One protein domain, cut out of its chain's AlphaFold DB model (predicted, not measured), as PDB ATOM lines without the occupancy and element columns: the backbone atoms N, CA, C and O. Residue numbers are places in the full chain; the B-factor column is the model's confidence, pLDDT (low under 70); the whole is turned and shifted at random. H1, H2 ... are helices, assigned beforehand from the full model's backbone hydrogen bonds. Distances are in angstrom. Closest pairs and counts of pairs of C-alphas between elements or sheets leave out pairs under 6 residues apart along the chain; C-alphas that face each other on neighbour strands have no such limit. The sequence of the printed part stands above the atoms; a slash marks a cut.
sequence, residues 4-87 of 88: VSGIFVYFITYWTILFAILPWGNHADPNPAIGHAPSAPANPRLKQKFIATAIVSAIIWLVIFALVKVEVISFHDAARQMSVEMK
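This is residues 4 to 87 of the 88 residues of the protein "DUF1467 family protein" of Micavibrio aeruginosavorus (UniProt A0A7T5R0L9). The long helix H2 and helix H1 cross near their middles as a slanted X, joined at one end by a wide loop, residues 22 to 45, that runs out and folds back; at the other end H3 sticks out with residues 74 to 87. The 84 printed residues hold three named helices, H1, H2, H3, and no named strand: all helix. The whole is extended, with a radius of gyration of the C-alphas of 19.6 A and spans of 60 by 30 by 19 A.

Find C-alpha 46 at (45.138, 54.110, 38.517); from there H2, residues 46 to 69, runs 34.1 A. H1, residues 4 to 21, begins at (18.205, 52.336, 47.987) and runs 25.7 A. H3, residues 75 to 85, runs 15.5 A to C-alpha 85 at (15.199, 27.249, 60.244).

Look at Tyr 14 and Ser 57, the closest C-alphas of H1 and H2, 5.1 A apart. These helices touch and form a helical hairpin, opposite ways at a steep tilt of 45 degrees. H3 is apart from both. In H1, H2 and H3 every O i to N i+4 pair is within hydrogen-bond range.

The farthest C-alphas, Asn 31 and Lys 87, are 61.4 A apart. The printed part has no cut. The link H1 to H2 is long, 24 residues; pLDDT is under 70 at residues 71 to 76.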
ATOM      1  N   VAL A   4      17.188  52.470  46.932       91.88
ATOM      2  CA  VAL A   4      18.205  52.336  47.987       91.88
ATOM      3  C   VAL A   4      18.946  51.005  47.859       91.88
ATOM      4  O   VAL A   4      20.169  50.988  47.779       91.88
ATOM      5  N   SER A   5      18.216  49.889  47.765       88.81
ATOM      6  CA  SER A   5      18.819  48.557  47.611       88.81
ATOM      7  C   SER A   5      19.675  48.466  46.344       88.81
ATOM      8  O   SER A   5      20.786  47.945  46.398       88.81
ATOM      9  N   GLY A   6      19.212  49.042  45.229       89.50
ATOM     10  CA  GLY A   6      19.976  49.099  43.983       89.50
ATOM     11  C   GLY A   6      21.326  49.807  44.136       89.50
ATOM     12  O   GLY A   6      22.329  49.295  43.643       89.50
ATOM     13  N   ILE A   7      21.368  50.927  44.865       92.06
ATOM     14  CA  ILE A   7      22.605  51.678  45.142       92.06
ATOM     15  C   ILE A   7      23.566  50.857  46.011       92.06
ATOM     16  O   ILE A   7      24.751  50.781  45.694       92.06
ATOM     17  N   PHE A   8      23.074  50.205  47.069       94.69
ATOM     18  CA  PHE A   8      23.915  49.359  47.927       94.69
ATOM     19  C   PHE A   8      24.526  48.185  47.159       94.69
ATOM     20  O   PHE A   8      25.724  47.928  47.278       94.69
ATOM     21  N   VAL A   9      23.727  47.504  46.333       92.44
ATOM     22  CA  VAL A   9      24.209  46.401  45.491       92.44
ATOM     23  C   VAL A   9      25.269  46.897  44.512       92.44
ATOM     24  O   VAL A   9      26.314  46.262  44.383       92.44
ATOM     25  N   TYR A  10      25.043  48.044  43.860       91.69
ATOM     26  CA  TYR A  10      26.046  48.654  42.987       91.69
ATOM     27  C   TYR A  10      27.340  48.955  43.745       91.69
ATOM     28  O   TYR A  10      28.413  48.588  43.282       91.69
ATOM     29  N   PHE A  11      27.249  49.573  44.924       94.62
ATOM     30  CA  PHE A  11      28.412  49.953  45.718       94.62
ATOM     31  C   PHE A  11      29.241  48.739  46.154       94.62
ATOM     32  O   PHE A  11      30.452  48.728  45.949       94.62
ATOM     33  N   ILE A  12      28.609  47.693  46.695       95.06
ATOM     34  CA  ILE A  12      29.315  46.468  47.104       95.06
ATOM     35  C   ILE A  12      29.945  45.787  45.884       95.06
ATOM     36  O   ILE A  12      31.126  45.447  45.918       95.06
ATOM     37  N   THR A  13      29.194  45.668  44.782       94.69
ATOM     38  CA  THR A  13      29.702  45.105  43.520       94.69
ATOM     39  C   THR A  13      30.909  45.896  43.021       94.69
ATOM     40  O   THR A  13      31.927  45.311  42.666       94.69
ATOM     41  N   TYR A  14      30.829  47.226  43.038       94.25
ATOM     42  CA  TYR A  14      31.917  48.111  42.643       94.25
ATOM     43  C   TYR A  14      33.184  47.852  43.468       94.25
ATOM     44  O   TYR A  14      34.253  47.672  42.891       94.25
ATOM     45  N   TRP A  15      33.073  47.762  44.798       95.06
ATOM     46  CA  TRP A  15      34.214  47.457  45.670       95.06
ATOM     47  C   TRP A  15      34.818  46.080  45.394       95.06
ATOM     48  O   TRP A  15      36.039  45.962  45.302       95.06
ATOM     49  N   THR A  16      33.995  45.048  45.207       94.62
ATOM     50  CA  THR A  16      34.480  43.705  44.855       94.62
ATOM     51  C   THR A  16      35.246  43.716  43.531       94.62
ATOM     52  O   THR A  16      36.343  43.163  43.437       94.62
ATOM     53  N   ILE A  17      34.705  44.386  42.513       94.94
ATOM     54  CA  ILE A  17      35.313  44.462  41.181       94.94
ATOM     55  C   ILE A  17      36.585  45.313  41.182       94.94
ATOM     56  O   ILE A  17      37.540  44.973  40.486       94.94
ATOM     57  N   LEU A  18      36.646  46.363  42.004       93.19
ATOM     58  CA  LEU A  18      37.841  47.189  42.171       93.19
ATOM     59  C   LEU A  18      39.037  46.325  42.579       93.19
ATOM     60  O   LEU A  18      40.084  46.371  41.929       93.19
ATOM     61  N   PHE A  19      38.864  45.484  43.601       91.56
ATOM     62  CA  PHE A  19      39.906  44.560  44.048       91.56
ATOM     63  C   PHE A  19      40.210  43.459  43.027       91.56
ATOM     64  O   PHE A  19      41.366  43.064  42.903       91.56
ATOM     65  N   ALA A  20      39.218  43.007  42.257       92.38
ATOM     66  CA  ALA A  20      39.427  42.015  41.204       92.38
ATOM     67  C   ALA A  20      40.252  42.555  40.017       92.38
ATOM     68  O   ALA A  20      41.042  41.819  39.430       92.38
ATOM     69  N   ILE A  21      40.102  43.838  39.666       91.12
ATOM     70  CA  ILE A  21      40.778  44.465  38.515       91.12
ATOM     71  C   ILE A  21      42.151  45.038  38.882       91.12
ATOM     72  O   ILE A  21      43.057  45.070  38.048       91.12
ATOM     73  N   LEU A  22      42.341  45.473  40.130       88.88
ATOM     74  CA  LEU A  22      43.610  45.998  40.641       88.88
ATOM     75  C   LEU A  22      44.864  45.166  40.299       88.88
ATOM     76  O   LEU A  22      45.843  45.788  39.863       88.88
ATOM     77  N   PRO A  23      44.879  43.822  40.434       85.06
ATOM     78  CA  PRO A  23      46.065  43.018  40.135       85.06
ATOM     79  C   PRO A  23      46.400  42.945  38.638       85.06
ATOM     80  O   PRO A  23      47.500  42.527  38.274       85.06
ATOM     81  N   TRP A  24      45.503  43.380  37.750       84.69
ATOM     82  CA  TRP A  24      45.741  43.312  36.313       84.69
ATOM     83  C   TRP A  24      46.857  44.275  35.885       84.69
ATOM     84  O   TRP A  24      46.815  45.483  36.149       84.69
ATOM     85  N   GLY A  25      47.860  43.731  35.188       78.25
ATOM     86  CA  GLY A  25      48.923  44.509  34.546       78.25
ATOM     87  C   GLY A  25      49.900  45.116  35.547       78.25
ATOM     88  O   GLY A  25      50.515  46.144  35.266       78.25
ATOM     89  N   ASN A  26      49.996  44.523  36.738       84.38
ATOM     90  CA  ASN A  26      50.957  44.915  37.753       84.38
ATOM     91  C   ASN A  26      52.342  44.353  37.403       84.38
ATOM     92  O   ASN A  26      52.604  43.172  37.621       84.38
ATOM     93  N   HIS A  27      53.222  45.201  36.874       82.94
ATOM     94  CA  HIS A  27      54.619  44.859  36.614       82.94
ATOM     95  C   HIS A  27      55.523  45.689  37.518       82.94
ATOM     96  O   HIS A  27      55.468  46.922  37.487       82.94
ATOM     97  N   ALA A  28      56.313  44.996  38.334       82.12
ATOM     98  CA  ALA A  28      57.335  45.612  39.165       82.12
ATOM     99  C   ALA A  28      58.460  46.191  38.296       82.12
ATOM    100  O   ALA A  28      58.753  45.665  37.219       82.12
ATOM    101  N   ASP A  29      59.072  47.274  38.767       82.62
ATOM    102  CA  ASP A  29      60.258  47.841  38.129       82.62
ATOM    103  C   ASP A  29      61.464  46.899  38.341       82.62
ATOM    104  O   ASP A  29      61.741  46.547  39.491       82.62
ATOM    105  N   PRO A  30      62.182  46.464  37.284       81.06
ATOM    106  CA  PRO A  30      63.384  45.642  37.431       81.06
ATOM    107  C   PRO A  30      64.551  46.367  38.120       81.06
ATOM    108  O   PRO A  30      65.427  45.694  38.654       81.06
ATOM    109  N   ASN A  31      64.568  47.705  38.136       84.19
ATOM    110  CA  ASN A  31      65.552  48.515  38.857       84.19
ATOM    111  C   ASN A  31      64.834  49.544  39.749       84.19
ATOM    112  O   ASN A  31      64.798  50.733  39.421       84.19
ATOM    113  N   PRO A  32      64.256  49.115  40.888       80.75
ATOM    114  CA  PRO A  32      63.548  50.022  41.779       80.75
ATOM    115  C   PRO A  32      64.510  51.078  42.338       80.75
ATOM    116  O   PRO A  32      65.587  50.756  42.847       80.75
ATOM    117  N   ALA A  33      64.123  52.353  42.263       81.88
ATOM    118  CA  ALA A  33      64.906  53.435  42.854       81.88
ATOM    119  C   ALA A  33      64.969  53.303  44.389       81.88
ATOM    120  O   ALA A  33      64.077  52.729  45.019       81.88
ATOM    121  N   ILE A  34      66.026  53.842  45.007       83.69
ATOM    122  CA  ILE A  34      66.249  53.745  46.458       83.69
ATOM    123  C   ILE A  34      65.027  54.300  47.209       83.69
ATOM    124  O   ILE A  34      64.637  55.447  47.007       83.69
ATOM    125  N   GLY A  35      64.420  53.475  48.070       81.50
ATOM    126  CA  GLY A  35      63.208  53.813  48.829       81.50
ATOM    127  C   GLY A  35      61.890  53.329  48.209       81.50
ATOM    128  O   GLY A  35      60.860  53.391  48.877       81.50
ATOM    129  N   HIS A  36      61.896  52.796  46.982       81.81
ATOM    130  CA  HIS A  36      60.725  52.129  46.408       81.81
ATOM    131  C   HIS A  36      60.605  50.682  46.893       81.81
ATOM    132  O   HIS A  36      61.592  49.952  46.994       81.81
ATOM    133  N   ALA A  37      59.371  50.242  47.155       81.25
ATOM    134  CA  ALA A  37      59.102  48.834  47.415       81.25
ATOM    135  C   ALA A  37      59.380  48.014  46.135       81.25
ATOM    136  O   ALA A  37      58.818  48.356  45.090       81.25
ATOM    137  N   PRO A  38      60.170  46.922  46.193       78.38
ATOM    138  CA  PRO A  38      60.521  46.115  45.015       78.38
ATOM    139  C   PRO A  38      59.312  45.543  44.268       78.38
ATOM    140  O   PRO A  38      59.390  45.232  43.088       78.38
ATOM    141  N   SER A  39      58.184  45.393  44.958       76.94
ATOM    142  CA  SER A  39      56.925  44.865  44.432       76.94
ATOM    143  C   SER A  39      55.949  45.950  43.951       76.94
ATOM    144  O   SER A  39      54.873  45.617  43.448       76.94
ATOM    145  N   ALA A  40      56.291  47.236  44.087       81.19
ATOM    146  CA  ALA A  40      55.444  48.320  43.610       81.19
ATOM    147  C   ALA A  40      55.430  48.358  42.069       81.19
ATOM    148  O   ALA A  40      56.485  48.271  41.438       81.19
ATOM    149  N   PRO A  41      54.253  48.506  41.440       79.38
ATOM    150  CA  PRO A  41      54.169  48.651  39.995       79.38
ATOM    151  C   PRO A  41      54.902  49.899  39.503       79.38
ATOM    152  O   PRO A  41      54.674  50.994  40.018       79.38
ATOM    153  N   ALA A  42      55.685  49.747  38.432       81.75
ATOM    154  CA  ALA A  42      56.408  50.851  37.797       81.75
ATOM    155  C   ALA A  42      55.459  51.944  37.268       81.75
ATOM    156  O   ALA A  42      55.748  53.136  37.334       81.75
ATOM    157  N   ASN A  43      54.284  51.547  36.763       80.19
ATOM    158  CA  ASN A  43      53.234  52.475  36.355       80.19
ATOM    159  C   ASN A  43      51.863  51.972  36.836       80.19
ATOM    160  O   ASN A  43      51.282  51.075  36.219       80.19
ATOM    161  N   PRO A  44      51.310  52.533  37.925       77.25
ATOM    162  CA  PRO A  44      50.095  52.008  38.540       77.25
ATOM    163  C   PRO A  44      48.821  52.246  37.712       77.25
ATOM    164  O   PRO A  44      47.804  51.609  37.986       77.25
ATOM    165  N   ARG A  45      48.849  53.129  36.692       84.25
ATOM    166  CA  ARG A  45      47.735  53.390  35.747       84.25
ATOM    167  C   ARG A  45      46.357  53.514  36.433       84.25
ATOM    168  O   ARG A  45      45.341  53.079  35.890       84.25
ATOM    169  N   LEU A  46      46.309  54.135  37.619       85.00
ATOM    170  CA  LEU A  46      45.138  54.110  38.517       85.00
ATOM    171  C   LEU A  46      43.847  54.599  37.851       85.00
ATOM    172  O   LEU A  46      42.799  53.983  38.016       85.00
ATOM    173  N   LYS A  47      43.925  55.663  37.041       85.75
ATOM    174  CA  LYS A  47      42.761  56.224  36.329       85.75
ATOM    175  C   LYS A  47      42.104  55.203  35.397       85.75
ATOM    176  O   LYS A  47      40.884  55.124  35.330       85.75
ATOM    177  N   GLN A  48      42.907  54.405  34.699       87.38
ATOM    178  CA  GLN A  48      42.393  53.408  33.760       87.38
ATOM    179  C   GLN A  48      41.744  52.239  34.497       87.38
ATOM    180  O   GLN A  48      40.670  51.799  34.103       87.38
ATOM    181  N   LYS A  49      42.351  51.790  35.602       87.19
ATOM    182  CA  LYS A  49      41.777  50.744  36.460       87.19
ATOM    183  C   LYS A  49      40.454  51.194  37.083       87.19
ATOM    184  O   LYS A  49      39.509  50.416  37.119       87.19
ATOM    185  N   PHE A  50      40.362  52.456  37.500       90.62
ATOM    186  CA  PHE A  50      39.135  53.041  38.046       90.62
ATOM    187  C   PHE A  50      37.999  53.077  37.011       90.62
ATOM    188  O   PHE A  50      36.889  52.637  37.296       90.62
ATOM    189  N   ILE A  51      38.286  53.519  35.780       91.62
ATOM    190  CA  ILE A  51      37.295  53.537  34.690       91.62
ATOM    191  C   ILE A  51      36.884  52.111  34.300       91.62
ATOM    192  O   ILE A  51      35.693  51.834  34.171       91.62
ATOM    193  N   ALA A  52      37.846  51.195  34.157       90.94
ATOM    194  CA  ALA A  52      37.564  49.789  33.874       90.94
ATOM    195  C   ALA A  52      36.664  49.171  34.955       90.94
ATOM    196  O   ALA A  52      35.689  48.500  34.629       90.94
ATOM    197  N   THR A  53      36.941  49.469  36.227       92.88
ATOM    198  CA  THR A  53      36.113  49.042  37.361       92.88
ATOM    199  C   THR A  53      34.689  49.550  37.238       92.88
ATOM    200  O   THR A  53      33.775  48.738  37.311       92.88
ATOM    201  N   ALA A  54      34.492  50.847  36.983       92.56
ATOM    202  CA  ALA A  54      33.160  51.432  36.844       92.56
ATOM    203  C   ALA A  54      32.345  50.795  35.705       92.56
ATOM    204  O   ALA A  54      31.162  50.503  35.877       92.56
ATOM    205  N   ILE A  55      32.979  50.539  34.556       94.75
ATOM    206  CA  ILE A  55      32.325  49.906  33.403       94.75
ATOM    207  C   ILE A  55      31.936  48.462  33.736       94.75
ATOM    208  O   ILE A  55      30.780  48.076  33.564       94.75
ATOM    209  N   VAL A  56      32.880  47.666  34.250       94.38
ATOM    210  CA  VAL A  56      32.636  46.255  34.581       94.38
ATOM    211  C   VAL A  56      31.579  46.128  35.679       94.38
ATOM    212  O   VAL A  56      30.652  45.330  35.548       94.38
ATOM    213  N   SER A  57      31.651  46.951  36.728       93.44
ATOM    214  CA  SER A  57      30.651  46.950  37.797       93.44
ATOM    215  C   SER A  57      29.271  47.371  37.304       93.44
ATOM    216  O   SER A  57      28.281  46.799  37.746       93.44
ATOM    217  N   ALA A  58      29.179  48.338  36.383       93.62
ATOM    218  CA  ALA A  58      27.902  48.765  35.815       93.62
ATOM    219  C   ALA A  58      27.250  47.648  34.987       93.62
ATOM    220  O   ALA A  58      26.051  47.415  35.116       93.62
ATOM    221  N   ILE A  59      28.042  46.913  34.197       96.12
ATOM    222  CA  ILE A  59      27.561  45.756  33.428       96.12
ATOM    223  C   ILE A  59      27.047  44.665  34.372       96.12
ATOM    224  O   ILE A  59      25.925  44.191  34.213       96.12
ATOM    225  N   ILE A  60      27.834  44.295  35.386       94.50
ATOM    226  CA  ILE A  60      27.445  43.259  36.354       94.50
ATOM    227  C   ILE A  60      26.198  43.683  37.131       94.50
ATOM    228  O   ILE A  60      25.276  42.889  37.304       94.50
ATOM    229  N   TRP A  61      26.125  44.942  37.556       93.38
ATOM    230  CA  TRP A  61      24.955  45.471  38.246       93.38
ATOM    231  C   TRP A  61      23.697  45.447  37.369       93.38
ATOM    232  O   TRP A  61      22.634  45.068  37.859       93.38
ATOM    233  N   LEU A  62      23.805  45.771  36.075       92.94
ATOM    234  CA  LEU A  62      22.692  45.649  35.126       92.94
ATOM    235  C   LEU A  62      22.211  44.199  34.996       92.94
ATOM    236  O   LEU A  62      21.004  43.961  34.984       92.94
ATOM    237  N   VAL A  63      23.134  43.233  34.957       92.31
ATOM    238  CA  VAL A  63      22.796  41.801  34.947       92.31
ATOM    239  C   VAL A  63      22.071  41.407  36.234       92.31
ATOM    240  O   VAL A  63      21.004  40.802  36.167       92.31
ATOM    241  N   ILE A  64      22.587  41.800  37.403       89.62
ATOM    242  CA  ILE A  64      21.934  41.546  38.698       89.62
ATOM    243  C   ILE A  64      20.529  42.158  38.721       89.62
ATOM    244  O   ILE A  64      19.566  41.499  39.109       89.62
ATOM    245  N   PHE A  65      20.390  43.406  38.272       88.06
ATOM    246  CA  PHE A  65      19.106  44.097  38.230       88.06
ATOM    247  C   PHE A  65      18.097  43.379  37.324       88.06
ATOM    248  O   PHE A  65      16.942  43.201  37.717       88.06
ATOM    249  N   ALA A  66      18.532  42.937  36.140       88.38
ATOM    250  CA  ALA A  66      17.703  42.178  35.210       88.38
ATOM    251  C   ALA A  66      17.266  40.833  35.811       88.38
ATOM    252  O   ALA A  66      16.080  40.518  35.788       88.38
ATOM    253  N   LEU A  67      18.183  40.081  36.428       86.88
ATOM    254  CA  LEU A  67      17.868  38.803  37.078       86.88
ATOM    255  C   LEU A  67      16.847  38.957  38.210       86.88
ATOM    256  O   LEU A  67      15.920  38.159  38.325       86.88
ATOM    257  N   VAL A  68      16.972  40.015  39.014       83.50
ATOM    258  CA  VAL A  68      16.022  40.290  40.100       83.50
ATOM    259  C   VAL A  68      14.654  40.715  39.565       83.50
ATOM    260  O   VAL A  68      13.632  40.438  40.187       83.50
ATOM    261  N   LYS A  69      14.604  41.386  38.410       81.44
ATOM    262  CA  LYS A  69      13.345  41.752  37.749       81.44
ATOM    263  C   LYS A  69      12.580  40.549  37.198       81.44
ATOM    264  O   LYS A  69      11.362  40.635  37.118       81.44
ATOM    265  N   VAL A  70      13.268  39.466  36.842       81.44
ATOM    266  CA  VAL A  70      12.664  38.254  36.258       81.44
ATOM    267  C   VAL A  70      12.164  37.275  37.345       81.44
ATOM    268  O   VAL A  70      11.766  36.165  37.036       81.44
ATOM    269  N   GLU A  71      12.149  37.669  38.628       67.44
ATOM    270  CA  GLU A  71      11.725  36.834  39.778       67.44
ATOM    271  C   GLU A  71      12.481  35.499  39.954       67.44
ATOM    272  O   GLU A  71      12.124  34.690  40.805       67.44
ATOM    273  N   VAL A  72      13.591  35.275  39.241       59.91
ATOM    274  CA  VAL A  72      14.369  34.021  39.335       59.91
ATOM    275  C   VAL A  72      15.036  33.857  40.712       59.91
ATOM    276  O   VAL A  72      15.355  32.742  41.116       59.91
ATOM    277  N   ILE A  73      15.249  34.953  41.455       58.66
ATOM    278  CA  ILE A  73      15.899  34.951  42.774       58.66
ATOM    279  C   ILE A  73      15.124  35.857  43.742       58.66
ATOM    280  O   ILE A  73      15.336  37.073  43.798       58.66
ATOM    281  N   SER A  74      14.238  35.267  44.548       65.75
ATOM    282  CA  SER A  74      13.623  35.948  45.690       65.75
ATOM    283  C   SER A  74      14.545  35.853  46.909       65.75
ATOM    284  O   SER A  74      14.495  34.910  47.698       65.75
ATOM    285  N   PHE A  75      15.402  36.862  47.090       62.75
ATOM    286  CA  PHE A  75      16.216  37.007  48.308       62.75
ATOM    287  C   PHE A  75      15.358  37.075  49.583       62.75
ATOM    288  O   PHE A  75      15.822  36.704  50.658       62.75
ATOM    289  N   HIS A  76      14.104  37.521  49.462       67.25
ATOM    290  CA  HIS A  76      13.143  37.546  50.564       67.25
ATOM    291  C   HIS A  76      12.731  36.138  50.985       67.25
ATOM    292  O   HIS A  76      12.626  35.887  52.182       67.25
ATOM    293  N   ASP A  77      12.539  35.224  50.031       70.81
ATOM    294  CA  ASP A  77      12.212  33.834  50.347       70.81
ATOM    295  C   ASP A  77      13.419  33.111  50.939       70.81
ATOM    296  O   ASP A  77      13.278  32.490  51.987       70.81
ATOM    297  N   ALA A  78      14.621  33.295  50.381       72.25
ATOM    298  CA  ALA A  78      15.849  32.742  50.962       72.25
ATOM    299  C   ALA A  78      16.089  33.239  52.405       72.25
ATOM    300  O   ALA A  78      16.396  32.453  53.301       72.25
ATOM    301  N   ALA A  79      15.895  34.538  52.663       72.88
ATOM    302  CA  ALA A  79      16.012  35.110  54.004       72.88
ATOM    303  C   ALA A  79      14.907  34.624  54.958       72.88
ATOM    304  O   ALA A  79      15.179  34.340  56.127       72.88
ATOM    305  N   ARG A  80      13.666  34.487  54.469       78.44
ATOM    306  CA  ARG A  80      12.549  33.928  55.243       78.44
ATOM    307  C   ARG A  80      12.835  32.475  55.623       78.44
ATOM    308  O   ARG A  80      12.630  32.119  56.779       78.44
ATOM    309  N   GLN A  81      13.360  31.678  54.699       78.81
ATOM    310  CA  GLN A  81      13.680  30.269  54.909       78.81
ATOM    311  C   GLN A  81      14.751  30.087  55.995       78.81
ATOM    312  O   GLN A  81      14.518  29.343  56.944       78.81
ATOM    313  N   MET A  82      15.833  30.874  55.959       74.69
ATOM    314  CA  MET A  82      16.847  30.876  57.027       74.69
ATOM    315  C   MET A  82      16.271  31.283  58.394       74.69
ATOM    316  O   MET A  82      16.616  30.700  59.417       74.69
ATOM    317  N   SER A  83      15.360  32.264  58.440       75.25
ATOM    318  CA  SER A  83      14.747  32.703  59.705       75.25
ATOM    319  C   SER A  83      13.796  31.673  60.326       75.25
ATOM    320  O   SER A  83      13.635  31.641  61.546       75.25
ATOM    321  N   VAL A  84      13.152  30.852  59.489       80.38
ATOM    322  CA  VAL A  84      12.293  29.743  59.923       80.38
ATOM    323  C   VAL A  84      13.152  28.616  60.490       80.38
ATOM    324  O   VAL A  84      12.827  28.092  61.548       80.38
ATOM    325  N   GLU A  85      14.271  28.309  59.838       80.50
ATOM    326  CA  GLU A  85      15.199  27.249  60.244       80.50
ATOM    327  C   GLU A  85      15.914  27.562  61.569       80.50
ATOM    328  O   GLU A  85      16.043  26.687  62.411       80.50
ATOM    329  N   MET A  86      16.280  28.826  61.829       71.00
ATOM    330  CA  MET A  86      16.859  29.232  63.124       71.00
ATOM    331  C   MET A  86      15.866  29.212  64.299       71.00
ATOM    332  O   MET A  86      16.280  29.359  65.449       71.00
ATOM    333  N   LYS A  87      14.559  29.132  64.024       70.25
ATOM    334  CA  LYS A  87      13.506  29.080  65.049       70.25
ATOM    335  C   LYS A  87      13.041  27.656  65.374       70.25
ATOM    336  O   LYS A  87      12.229  27.519  66.291       70.25
TER     337      LYS A  87